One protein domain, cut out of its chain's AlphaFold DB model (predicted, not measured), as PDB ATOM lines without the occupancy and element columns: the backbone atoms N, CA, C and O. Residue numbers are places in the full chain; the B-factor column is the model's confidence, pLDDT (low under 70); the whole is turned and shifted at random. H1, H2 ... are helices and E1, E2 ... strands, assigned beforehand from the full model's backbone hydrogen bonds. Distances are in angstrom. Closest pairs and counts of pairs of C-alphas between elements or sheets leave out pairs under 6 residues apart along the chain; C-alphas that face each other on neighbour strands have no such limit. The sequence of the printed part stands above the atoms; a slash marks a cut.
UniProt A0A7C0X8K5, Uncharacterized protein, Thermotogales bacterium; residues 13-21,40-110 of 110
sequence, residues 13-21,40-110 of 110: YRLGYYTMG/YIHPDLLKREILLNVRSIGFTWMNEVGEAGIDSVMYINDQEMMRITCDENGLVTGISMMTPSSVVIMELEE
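AT A GLANCE: This is residues 13 to 21 and 40 to 110 of the 110 residues of an uncharacterized protein of Thermotogales bacterium (UniProt A0A7C0X8K5). What is the overall shape? One twisted sheet of seven antiparallel strands makes a broad slab, in the order E1, E7, E6, E5, E4, E3, E2, and the short helix H1 only grazes it near E2, E3 and E4. What is printed? The 80 residues printed, mostly strand by class, have one named helix and seven named strands, along the chain E1, H1, E2, E3, E4, E5, E6, E7. How large is it? It is compact, with a radius of gyration of the C-alphas of 13.0 A, and flat, spanning 38 by 37 by 18 A.

IN THESE COORDINATES: Where are the inner strands? E5 is residues 79 to 86, 20.5 A long; E4, 70 to 76, 19.6 A; E3, 59 to 65, 19.6 A; E6, 92 to 99, 20.1 A; E7, 102 to 108, 20.1 A, ending at C-alpha 108 (-34.182, -3.989, -42.356). What remains? E1, residues 13 to 19, 19.9 A, begins at C-alpha 13 (-38.010, -5.541, -40.976); E2 is residues 50 to 54, 11.0 A, and H1 43 to 46, 4.9 A.

HOW THE PARTS SIT: How do the strands pair? E2 to E7 form a meander, each strand the antiparallel neighbour of the one before. In the hairpin E4 and E5, at 158 degrees, N 72 and O 84 are 2.8 A apart, within hydrogen-bond range. And the edges? E1 is antiparallel to E7, with N 14 and O 107 at 2.8 A; E2 is antiparallel to E3, with N 54 and O 59 at 2.8 A; E1 and E2 are apart. Where is H1? Its closest C-alphas to E3 are those of Leu 46 and Asn 63, 6.4 A. It is too short for any O i to N i+4 pair; its 1 O i to N i+3 pair is within range.

THE WHOLE: Is the chain cut? Residues 22 to 39 are not printed, and C-alphas 21 and 40 are 32.2 A apart across the cut; the links printed whole are tight. Where is confidence low? Residues 20 to 21 and 110 are under 70 in pLDDT.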
ATOM      1  N   TYR A  13     -38.764  -5.943 -42.157       77.12
ATOM      2  CA  TYR A  13     -38.010  -5.541 -40.976       77.12
ATOM      3  C   TYR A  13     -38.129  -6.606 -39.896       77.12
ATOM      4  O   TYR A  13     -39.219  -7.125 -39.639       77.12
ATOM      5  N   ARG A  14     -37.016  -6.867 -39.219       78.94
ATOM      6  CA  ARG A  14     -36.964  -7.637 -37.987       78.94
ATOM      7  C   ARG A  14     -37.262  -6.720 -36.814       78.94
ATOM      8  O   ARG A  14     -36.542  -5.757 -36.580       78.94
ATOM      9  N   LEU A  15     -38.305  -7.044 -36.053       79.62
ATOM     10  CA  LEU A  15     -38.622  -6.379 -34.788       79.62
ATOM     11  C   LEU A  15     -37.898  -7.062 -33.616       79.62
ATOM     12  O   LEU A  15     -37.851  -8.289 -33.542       79.62
ATOM     13  N   GLY A  16     -37.416  -6.274 -32.660       77.00
ATOM     14  CA  GLY A  16     -37.000  -6.695 -31.325       77.00
ATOM     15  C   GLY A  16     -37.477  -5.696 -30.263       77.00
ATOM     16  O   GLY A  16     -37.706  -4.526 -30.560       77.00
ATOM     17  N   TYR A  17     -37.652  -6.135 -29.013       75.44
ATOM     18  CA  TYR A  17     -37.952  -5.226 -27.901       75.44
ATOM     19  C   TYR A  17     -37.259  -5.660 -26.610       75.44
ATOM     20  O   TYR A  17     -37.178  -6.847 -26.302       75.44
ATOM     21  N   TYR A  18     -36.815  -4.694 -25.807       74.69
ATOM     22  CA  TYR A  18     -36.143  -4.931 -24.527       74.69
ATOM     23  C   TYR A  18     -36.808  -4.107 -23.436       74.69
ATOM     24  O   TYR A  18     -37.059  -2.924 -23.639       74.69
ATOM     25  N   THR A  19     -37.096  -4.700 -22.277       72.12
ATOM     26  CA  THR A  19     -37.638  -3.956 -21.134       72.12
ATOM     27  C   THR A  19     -36.513  -3.380 -20.278       72.12
ATOM     28  O   THR A  19     -35.572  -4.082 -19.905       72.12
ATOM     29  N   MET A  20     -36.632  -2.097 -19.934       62.97
ATOM     30  CA  MET A  20     -35.747  -1.389 -19.009       62.97
ATOM     31  C   MET A  20     -35.883  -2.032 -17.618       62.97
ATOM     32  O   MET A  20     -36.831  -1.753 -16.889       62.97
ATOM     33  N   GLY A  21     -34.994  -2.974 -17.284       60.69
ATOM     34  CA  GLY A  21     -35.036  -3.740 -16.028       60.69
ATOM     35  C   GLY A  21     -34.714  -5.231 -16.160       60.69
ATOM     36  O   GLY A  21     -34.488  -5.887 -15.146       60.69
ATOM     37  N   TYR A  40     -39.014   5.787 -45.502       86.69
ATOM     38  CA  TYR A  40     -38.218   6.584 -46.412       86.69
ATOM     39  C   TYR A  40     -38.160   8.038 -45.929       86.69
ATOM     40  O   TYR A  40     -39.193   8.620 -45.582       86.69
ATOM     41  N   ILE A  41     -36.976   8.643 -45.962       89.94
ATOM     42  CA  ILE A  41     -36.757  10.077 -45.756       89.94
ATOM     43  C   ILE A  41     -35.994  10.595 -46.968       89.94
ATOM     44  O   ILE A  41     -34.885  10.161 -47.238       89.94
ATOM     45  N   HIS A  42     -36.567  11.554 -47.695       92.38
ATOM     46  CA  HIS A  42     -35.941  12.069 -48.914       92.38
ATOM     47  C   HIS A  42     -34.488  12.539 -48.658       92.38
ATOM     48  O   HIS A  42     -34.284  13.315 -47.719       92.38
ATOM     49  N   PRO A  43     -33.491  12.176 -49.495       91.81
ATOM     50  CA  PRO A  43     -32.077  12.510 -49.279       91.81
ATOM     51  C   PRO A  43     -31.801  13.993 -49.030       91.81
ATOM     52  O   PRO A  43     -30.932  14.360 -48.243       91.81
ATOM     53  N   ASP A  44     -32.562  14.886 -49.664       93.88
ATOM     54  CA  ASP A  44     -32.404  16.329 -49.436       93.88
ATOM     55  C   ASP A  44     -32.836  16.794 -48.038       93.88
ATOM     56  O   ASP A  44     -32.394  17.852 -47.584       93.88
ATOM     57  N   LEU A  45     -33.689  16.033 -47.348       93.62
ATOM     58  CA  LEU A  45     -33.996  16.264 -45.937       93.62
ATOM     59  C   LEU A  45     -32.875  15.738 -45.043       93.62
ATOM     60  O   LEU A  45     -32.573  16.381 -44.042       93.62
ATOM     61  N   LEU A  46     -32.219  14.638 -45.430       92.06
ATOM     62  CA  LEU A  46     -31.078  14.069 -44.702       92.06
ATOM     63  C   LEU A  46     -29.845  14.991 -44.701       92.06
ATOM     64  O   LEU A  46     -29.045  14.975 -43.775       92.06
ATOM     65  N   LYS A  47     -29.725  15.879 -45.693       91.19
ATOM     66  CA  LYS A  47     -28.660  16.901 -45.759       91.19
ATOM     67  C   LYS A  47     -28.846  18.069 -44.784       91.19
ATOM     68  O   LYS A  47     -27.983  18.941 -44.710       91.19
ATOM     69  N   ARG A  48     -29.992  18.163 -44.105       91.94
ATOM     70  CA  ARG A  48     -30.298  19.272 -43.190       91.94
ATOM     71  C   ARG A  48     -29.910  18.894 -41.775       91.94
ATOM     72  O   ARG A  48     -30.115  17.761 -41.376       91.94
ATOM     73  N   GLU A  49     -29.435  19.853 -40.995       93.88
ATOM     74  CA  GLU A  49     -29.199  19.616 -39.569       93.88
ATOM     75  C   GLU A  49     -30.533  19.441 -38.831       93.88
ATOM     76  O   GLU A  49     -30.748  18.428 -38.188       93.88
ATOM     77  N   ILE A  50     -31.481  20.370 -38.998       93.88
ATOM     78  CA  ILE A  50     -32.799  20.326 -38.344       93.88
ATOM     79  C   ILE A  50     -33.897  20.195 -39.406       93.88
ATOM     80  O   ILE A  50     -34.007  21.038 -40.300       93.88
ATOM     81  N   LEU A  51     -34.739  19.167 -39.287       92.94
ATOM     82  CA  LEU A  51     -35.903  18.952 -40.154       92.94
ATOM     83  C   LEU A  51     -37.119  19.711 -39.635       92.94
ATOM     84  O   LEU A  51     -37.842  20.334 -40.413       92.94
ATOM     85  N   LEU A  52     -37.350  19.647 -38.324       95.00
ATOM     86  CA  LEU A  52     -38.506  20.259 -37.683       95.00
ATOM     87  C   LEU A  52     -38.198  20.592 -36.223       95.00
ATOM     88  O   LEU A  52     -37.650  19.781 -35.492       95.00
ATOM     89  N   ASN A  53     -38.600  21.776 -35.773       96.56
ATOM     90  CA  ASN A  53     -38.542  22.158 -34.366       96.56
ATOM     91  C   ASN A  53     -39.870  22.815 -33.975       96.56
ATOM     92  O   ASN A  53     -40.259  23.832 -34.554       96.56
ATOM     93  N   VAL A  54     -40.568  22.228 -33.004       96.56
ATOM     94  CA  VAL A  54     -41.847  22.715 -32.478       96.56
ATOM     95  C   VAL A  54     -41.696  22.979 -30.983       96.56
ATOM     96  O   VAL A  54     -42.049  22.166 -30.128       96.56
ATOM     97  N   ARG A  55     -41.177  24.170 -30.666       93.56
ATOM     98  CA  ARG A  55     -40.848  24.592 -29.292       93.56
ATOM     99  C   ARG A  55     -42.010  24.478 -28.303       93.56
ATOM    100  O   ARG A  55     -41.776  24.169 -27.144       93.56
ATOM    101  N   SER A  56     -43.251  24.703 -28.740       96.06
ATOM    102  CA  SER A  56     -44.435  24.675 -27.864       96.06
ATOM    103  C   SER A  56     -44.721  23.307 -27.241       96.06
ATOM    104  O   SER A  56     -45.452  23.239 -26.260       96.06
ATOM    105  N   ILE A  57     -44.172  22.234 -27.814       93.56
ATOM    106  CA  ILE A  57     -44.303  20.861 -27.306       93.56
ATOM    107  C   ILE A  57     -42.937  20.221 -27.015       93.56
ATOM    108  O   ILE A  57     -42.863  19.013 -26.819       93.56
ATOM    109  N   GLY A  58     -41.858  21.013 -27.033       93.81
ATOM    110  CA  GLY A  58     -40.496  20.524 -26.819       93.81
ATOM    111  C   GLY A  58     -40.013  19.521 -27.870       93.81
ATOM    112  O   GLY A  58     -39.125  18.732 -27.573       93.81
ATOM    113  N   PHE A  59     -40.600  19.509 -29.071       95.88
ATOM    114  CA  PHE A  59     -40.263  18.539 -30.113       95.88
ATOM    115  C   PHE A  59     -39.155  19.060 -31.031       95.88
ATOM    116  O   PHE A  59     -39.276  20.158 -31.585       95.88
ATOM    117  N   THR A  60     -38.137  18.236 -31.269       97.12
ATOM    118  CA  THR A  60     -37.085  18.490 -32.260       97.12
ATOM    119  C   THR A  60     -36.856  17.236 -33.092       97.12
ATOM    120  O   THR A  60     -36.671  16.162 -32.542       97.12
ATOM    121  N   TRP A  61     -36.837  17.374 -34.412       96.00
ATOM    122  CA  TRP A  61     -36.420  16.346 -35.358       96.00
ATOM    123  C   TRP A  61     -35.216  16.860 -36.137       96.00
ATOM    124  O   TRP A  61     -35.303  17.889 -36.817       96.00
ATOM    125  N   MET A  62     -34.093  16.164 -36.015       96.69
ATOM    126  CA  MET A  62     -32.813  16.558 -36.589       96.69
ATOM    127  C   MET A  62     -32.039  15.355 -37.117       96.69
ATOM    128  O   MET A  62     -32.383  14.223 -36.796       96.69
ATOM    129  N   ASN A  63     -31.023  15.598 -37.938       96.31
ATOM    130  CA  ASN A  63     -30.119  14.553 -38.398       96.31
ATOM    131  C   ASN A  63     -28.787  14.611 -37.652       96.31
ATOM    132  O   ASN A  63     -28.242  15.687 -37.402       96.31
ATOM    133  N   GLU A  64     -28.245  13.435 -37.385       94.38
ATOM    134  CA  GLU A  64     -26.955  13.192 -36.764       94.38
ATOM    135  C   GLU A  64     -26.110  12.282 -37.661       94.38
ATOM    136  O   GLU A  64     -26.623  11.536 -38.500       94.38
ATOM    137  N   VAL A  65     -24.791  12.341 -37.487       89.62
ATOM    138  CA  VAL A  65     -23.871  11.422 -38.165       89.62
ATOM    139  C   VAL A  65     -23.894  10.088 -37.416       89.62
ATOM    140  O   VAL A  65     -23.454  10.034 -36.268       89.62
ATOM    141  N   GLY A  66     -24.411   9.039 -38.058       83.75
ATOM    142  CA  GLY A  66     -24.453   7.674 -37.526       83.75
ATOM    143  C   GLY A  66     -23.293   6.807 -38.030       83.75
ATOM    144  O   GLY A  66     -22.527   7.211 -38.906       83.75
ATOM    145  N   GLU A  67     -23.163   5.587 -37.499       78.38
ATOM    146  CA  GLU A  67     -22.107   4.639 -37.912       78.38
ATOM    147  C   GLU A  67     -22.301   4.109 -39.342       78.38
ATOM    148  O   GLU A  67     -21.327   3.904 -40.064       78.38
ATOM    149  N   ALA A  68     -23.554   3.903 -39.757       72.69
ATOM    150  CA  ALA A  68     -23.919   3.319 -41.051       72.69
ATOM    151  C   ALA A  68     -24.474   4.342 -42.062       72.69
ATOM    152  O   ALA A  68     -24.887   3.959 -43.155       72.69
ATOM    153  N   GLY A  69     -24.510   5.632 -41.717       81.50
ATOM    154  CA  GLY A  69     -25.127   6.660 -42.553       81.50
ATOM    155  C   GLY A  69     -25.606   7.865 -41.753       81.50
ATOM    156  O   GLY A  69     -24.888   8.387 -40.898       81.50
ATOM    157  N   ILE A  70     -26.818   8.324 -42.057       91.25
ATOM    158  CA  ILE A  70     -27.440   9.465 -41.380       91.25
ATOM    159  C   ILE A  70     -28.516   8.937 -40.440       91.25
ATOM    160  O   ILE A  70     -29.426   8.223 -40.865       91.25
ATOM    161  N   ASP A  71     -28.425   9.328 -39.174       94.56
ATOM    162  CA  ASP A  71     -29.456   9.051 -38.187       94.56
ATOM    163  C   ASP A  71     -30.405  10.241 -38.105       94.56
ATOM    164  O   ASP A  71     -30.007  11.351 -37.772       94.56
ATOM    165  N   SER A  72     -31.683  10.019 -38.384       94.81
ATOM    166  CA  SER A  72     -32.735  11.007 -38.204       94.81
ATOM    167  C   SER A  72     -33.393  10.801 -36.842       94.81
ATOM    168  O   SER A  72     -34.059   9.792 -36.602       94.81
ATOM    169  N   VAL A  73     -33.179  11.739 -35.926       95.00
ATOM    170  CA  VAL A  73     -33.466  11.584 -34.499       95.00
ATOM    171  C   VAL A  73     -34.551  12.555 -34.056       95.00
ATOM    172  O   VAL A  73     -34.525  13.746 -34.375       95.00
ATOM    173  N   MET A  74     -35.524  12.036 -33.314       94.56
ATOM    174  CA  MET A  74     -36.618  12.797 -32.726       94.56
ATOM    175  C   MET A  74     -36.454  12.882 -31.213       94.56
ATOM    176  O   MET A  74     -36.374  11.866 -30.518       94.56
ATOM    177  N   TYR A  75     -36.492  14.109 -30.710       94.12
ATOM    178  CA  TYR A  75     -36.415  14.469 -29.304       94.12
ATOM    179  C   TYR A  75     -37.738  15.057 -28.821       94.12
ATOM    180  O   TYR A  75     -38.386  15.825 -29.537       94.12
ATOM    181  N   ILE A  76     -38.103  14.747 -27.578       93.81
ATOM    182  CA  ILE A  76     -39.156  15.434 -26.824       93.81
ATOM    183  C   ILE A  76     -38.545  15.906 -25.506       93.81
ATOM    184  O   ILE A  76     -38.091  15.091 -24.712       93.81
ATOM    185  N   ASN A  77     -38.555  17.217 -25.261       93.31
ATOM    186  CA  ASN A  77     -37.936  17.848 -24.088       93.31
ATOM    187  C   ASN A  77     -36.476  17.401 -23.889       93.31
ATOM    188  O   ASN A  77     -36.099  16.972 -22.802       93.31
ATOM    189  N   ASP A  78     -35.687  17.454 -24.965       90.94
ATOM    190  CA  ASP A  78     -34.269  17.061 -25.012       90.94
ATOM    191  C   ASP A  78     -33.985  15.575 -24.706       90.94
ATOM    192  O   ASP A  78     -32.830  15.157 -24.650       90.94
ATOM    193  N   GLN A  79     -35.023  14.747 -24.570       91.50
ATOM    194  CA  GLN A  79     -34.904  13.297 -24.466       91.50
ATOM    195  C   GLN A  79     -35.114  12.663 -25.842       91.50
ATOM    196  O   GLN A  79     -36.134  12.909 -26.488       91.50
ATOM    197  N   GLU A  80     -34.165  11.838 -26.287       92.00
ATOM    198  CA  GLU A  80     -34.324  11.046 -27.507       92.00
ATOM    199  C   GLU A  80     -35.507  10.084 -27.333       92.00
ATOM    200  O   GLU A  80     -35.646   9.402 -26.318       92.00
ATOM    201  N   MET A  81     -36.386  10.062 -28.326       90.56
ATOM    202  CA  MET A  81     -37.584   9.224 -28.343       90.56
ATOM    203  C   MET A  81     -37.540   8.223 -29.486       90.56
ATOM    204  O   MET A  81     -38.069   7.118 -29.364       90.56
ATOM    205  N   MET A  82     -36.926   8.609 -30.602       91.31
ATOM    206  CA  MET A  82     -36.811   7.773 -31.782       91.31
ATOM    207  C   MET A  82     -35.547   8.128 -32.555       91.31
ATOM    208  O   MET A  82     -35.250   9.305 -32.732       91.31
ATOM    209  N   ARG A  83     -34.858   7.112 -33.060       93.12
ATOM    210  CA  ARG A  83     -33.716   7.211 -33.966       93.12
ATOM    211  C   ARG A  83     -34.008   6.374 -35.198       93.12
ATOM    212  O   ARG A  83     -34.397   5.219 -35.069       93.12
ATOM    213  N   ILE A  84     -33.859   6.975 -36.369       92.75
ATOM    214  CA  ILE A  84     -34.144   6.364 -37.665       92.75
ATOM    215  C   ILE A  84     -32.844   6.365 -38.460       92.75
ATOM    216  O   ILE A  84     -32.416   7.413 -38.935       92.75
ATOM    217  N   THR A  85     -32.222   5.208 -38.616       93.25
ATOM    218  CA  THR A  85     -31.019   5.061 -39.435       93.25
ATOM    219  C   THR A  85     -31.429   4.949 -40.896       93.25
ATOM    220  O   THR A  85     -32.300   4.149 -41.245       93.25
ATOM    221  N   CYS A  86     -30.827   5.783 -41.740       91.25
ATOM    222  CA  CYS A  86     -31.088   5.828 -43.173       91.25
ATOM    223  C   CYS A  86     -29.814   5.548 -43.972       91.25
ATOM    224  O   CYS A  86     -28.724   5.996 -43.599       91.25
ATOM    225  N   ASP A  87     -29.975   4.877 -45.110       89.62
ATOM    226  CA  ASP A  87     -28.942   4.825 -46.139       89.62
ATOM    227  C   ASP A  87     -28.829   6.165 -46.899       89.62
ATOM    228  O   ASP A  87     -29.592   7.114 -46.689       89.62
ATOM    229  N   GLU A  88     -27.866   6.251 -47.817       87.62
ATOM    230  CA  GLU A  88     -27.625   7.451 -48.631       87.62
ATOM    231  C   GLU A  88     -28.785   7.824 -49.576       87.62
ATOM    232  O   GLU A  88     -28.905   8.982 -49.989       87.62
ATOM    233  N   ASN A  89     -29.652   6.862 -49.905       88.81
ATOM    234  CA  ASN A  89     -30.805   7.042 -50.782       88.81
ATOM    235  C   ASN A  89     -32.068   7.427 -50.012       88.81
ATOM    236  O   ASN A  89     -33.083   7.761 -50.632       88.81
ATOM    237  N   GLY A  90     -32.002   7.441 -48.681       89.12
ATOM    238  CA  GLY A  90     -33.124   7.760 -47.821       89.12
ATOM    239  C   GLY A  90     -33.969   6.562 -47.419       89.12
ATOM    240  O   GLY A  90     -35.000   6.757 -46.776       89.12
ATOM    241  N   LEU A  91     -33.573   5.343 -47.785       88.94
ATOM    242  CA  LEU A  91     -34.220   4.132 -47.298       88.94
ATOM    243  C   LEU A  91     -33.897   3.968 -45.815       88.94
ATOM    244  O   LEU A  91     -32.743   4.060 -45.401       88.94
ATOM    245  N   VAL A  92     -34.927   3.714 -45.018       89.44
ATOM    246  CA  VAL A  92     -34.743   3.433 -43.598       89.44
ATOM    247  C   VAL A  92     -34.207   2.015 -43.437       89.44
ATOM    248  O   VAL A  92     -34.789   1.058 -43.934       89.44
ATOM    249  N   THR A  93     -33.081   1.880 -42.750       89.19
ATOM    250  CA  THR A  93     -32.434   0.590 -42.473       89.19
ATOM    251  C   THR A  93     -32.600   0.173 -41.020       89.19
ATOM    252  O   THR A  93     -32.512  -1.013 -40.707       89.19
ATOM    253  N   GLY A  94     -32.912   1.119 -40.131       89.12
ATOM    254  CA  GLY A  94     -33.184   0.825 -38.733       89.12
ATOM    255  C   GLY A  94     -34.047   1.878 -38.051       89.12
ATOM    256  O   GLY A  94     -33.998   3.057 -38.389       89.12
ATOM    257  N   ILE A  95     -34.842   1.455 -37.070       89.25
ATOM    258  CA  ILE A  95     -35.595   2.340 -36.178       89.25
ATOM    259  C   ILE A  95     -35.405   1.858 -34.747       89.25
ATOM    260  O   ILE A  95     -35.777   0.740 -34.415       89.25
ATOM    261  N   SER A  96     -34.896   2.724 -33.880       89.38
ATOM    262  CA  SER A  96     -34.927   2.542 -32.432       89.38
ATOM    263  C   SER A  96     -35.945   3.504 -31.838       89.38
ATOM    264  O   SER A  96     -35.908   4.698 -32.114       89.38
ATOM    265  N   MET A  97     -36.874   3.003 -31.033       88.12
ATOM    266  CA  MET A  97     -37.868   3.802 -30.325       88.12
ATOM    267  C   MET A  97     -37.752   3.556 -28.828       88.12
ATOM    268  O   MET A  97     -37.871   2.426 -28.348       88.12
ATOM    269  N   MET A  98     -37.580   4.638 -28.079       84.06
ATOM    270  CA  MET A  98     -37.546   4.616 -26.630       84.06
ATOM    271  C   MET A  98     -38.930   4.897 -26.054       84.06
ATOM    272  O   MET A  98     -39.595   5.883 -26.364       84.06
ATOM    273  N   THR A  99     -39.357   4.010 -25.167       75.25
ATOM    274  CA  THR A  99     -40.544   4.166 -24.327       75.25
ATOM    275  C   THR A  99     -40.101   4.150 -22.861       75.25
ATOM    276  O   THR A  99     -39.023   3.632 -22.565       75.25
ATOM    277  N   PRO A 100     -40.916   4.639 -21.909       74.62
ATOM    278  CA  PRO A 100     -40.523   4.676 -20.497       74.62
ATOM    279  C   PRO A 100     -40.088   3.324 -19.907       74.62
ATOM    280  O   PRO A 100     -39.315   3.288 -18.956       74.62
ATOM    281  N   SER A 101     -40.589   2.213 -20.450       75.56
ATOM    282  CA  SER A 101     -40.352   0.862 -19.929       75.56
ATOM    283  C   SER A 101     -39.592  -0.052 -20.882       75.56
ATOM    284  O   SER A 101     -39.266  -1.177 -20.506       75.56
ATOM    285  N   SER A 102     -39.343   0.375 -22.120       78.69
ATOM    286  CA  SER A 102     -38.758  -0.492 -23.140       78.69
ATOM    287  C   SER A 102     -38.118   0.260 -24.295       78.69
ATOM    288  O   SER A 102     -38.497   1.387 -24.603       78.69
ATOM    289  N   VAL A 103     -37.193  -0.407 -24.971       82.25
ATOM    290  CA  VAL A 103     -36.684  -0.006 -26.282       82.25
ATOM    291  C   VAL A 103     -37.240  -0.975 -27.311       82.25
ATOM    292  O   VAL A 103     -37.223  -2.185 -27.084       82.25
ATOM    293  N   VAL A 104     -37.754  -0.446 -28.412       84.00
ATOM    294  CA  VAL A 104     -38.187  -1.218 -29.576       84.00
ATOM    295  C   VAL A 104     -37.201  -0.945 -30.697       84.00
ATOM    296  O   VAL A 104     -36.914   0.215 -30.971       84.00
ATOM    297  N   ILE A 105     -36.689  -1.994 -31.326       86.50
ATOM    298  CA  ILE A 105     -35.737  -1.903 -32.431       86.50
ATOM    299  C   ILE A 105     -36.351  -2.590 -33.645       86.50
ATOM    300  O   ILE A 105     -36.900  -3.683 -33.530       86.50
ATOM    301  N   MET A 106     -36.267  -1.942 -34.796       85.62
ATOM    302  CA  MET A 106     -36.559  -2.516 -36.098       85.62
ATOM    303  C   MET A 106     -35.315  -2.412 -36.960       85.62
ATOM    304  O   MET A 106     -34.712  -1.346 -37.008       85.62
ATOM    305  N   GLU A 107     -34.965  -3.480 -37.658       86.62
ATOM    306  CA  GLU A 107     -33.824  -3.524 -38.577       86.62
ATOM    307  C   GLU A 107     -34.292  -4.096 -39.909       86.62
ATOM    308  O   GLU A 107     -35.065  -5.053 -39.922       86.62
ATOM    309  N   LEU A 108     -33.877  -3.493 -41.019       85.00
ATOM    310  CA  LEU A 108     -34.182  -3.989 -42.356       85.00
ATOM    311  C   LEU A 108     -33.576  -5.392 -42.517       85.00
ATOM    312  O   LEU A 108     -32.393  -5.592 -42.250       85.00
ATOM    313  N   GLU A 109     -34.391  -6.363 -42.921       80.25
ATOM    314  CA  GLU A 109     -33.908  -7.686 -43.308       80.25
ATOM    315  C   GLU A 109     -33.371  -7.642 -44.743       80.25
ATOM    316  O   GLU A 109     -34.016  -7.078 -45.632       80.25
ATOM    317  N   GLU A 110     -32.190  -8.234 -44.938       64.69
ATOM    318  CA  GLU A 110     -31.554  -8.446 -46.248       64.69
ATOM    319  C   GLU A 110     -32.267  -9.514 -47.092       64.69
ATOM    320  O   GLU A 110     -32.665 -10.566 -46.533       64.69
TER     321      GLU A 110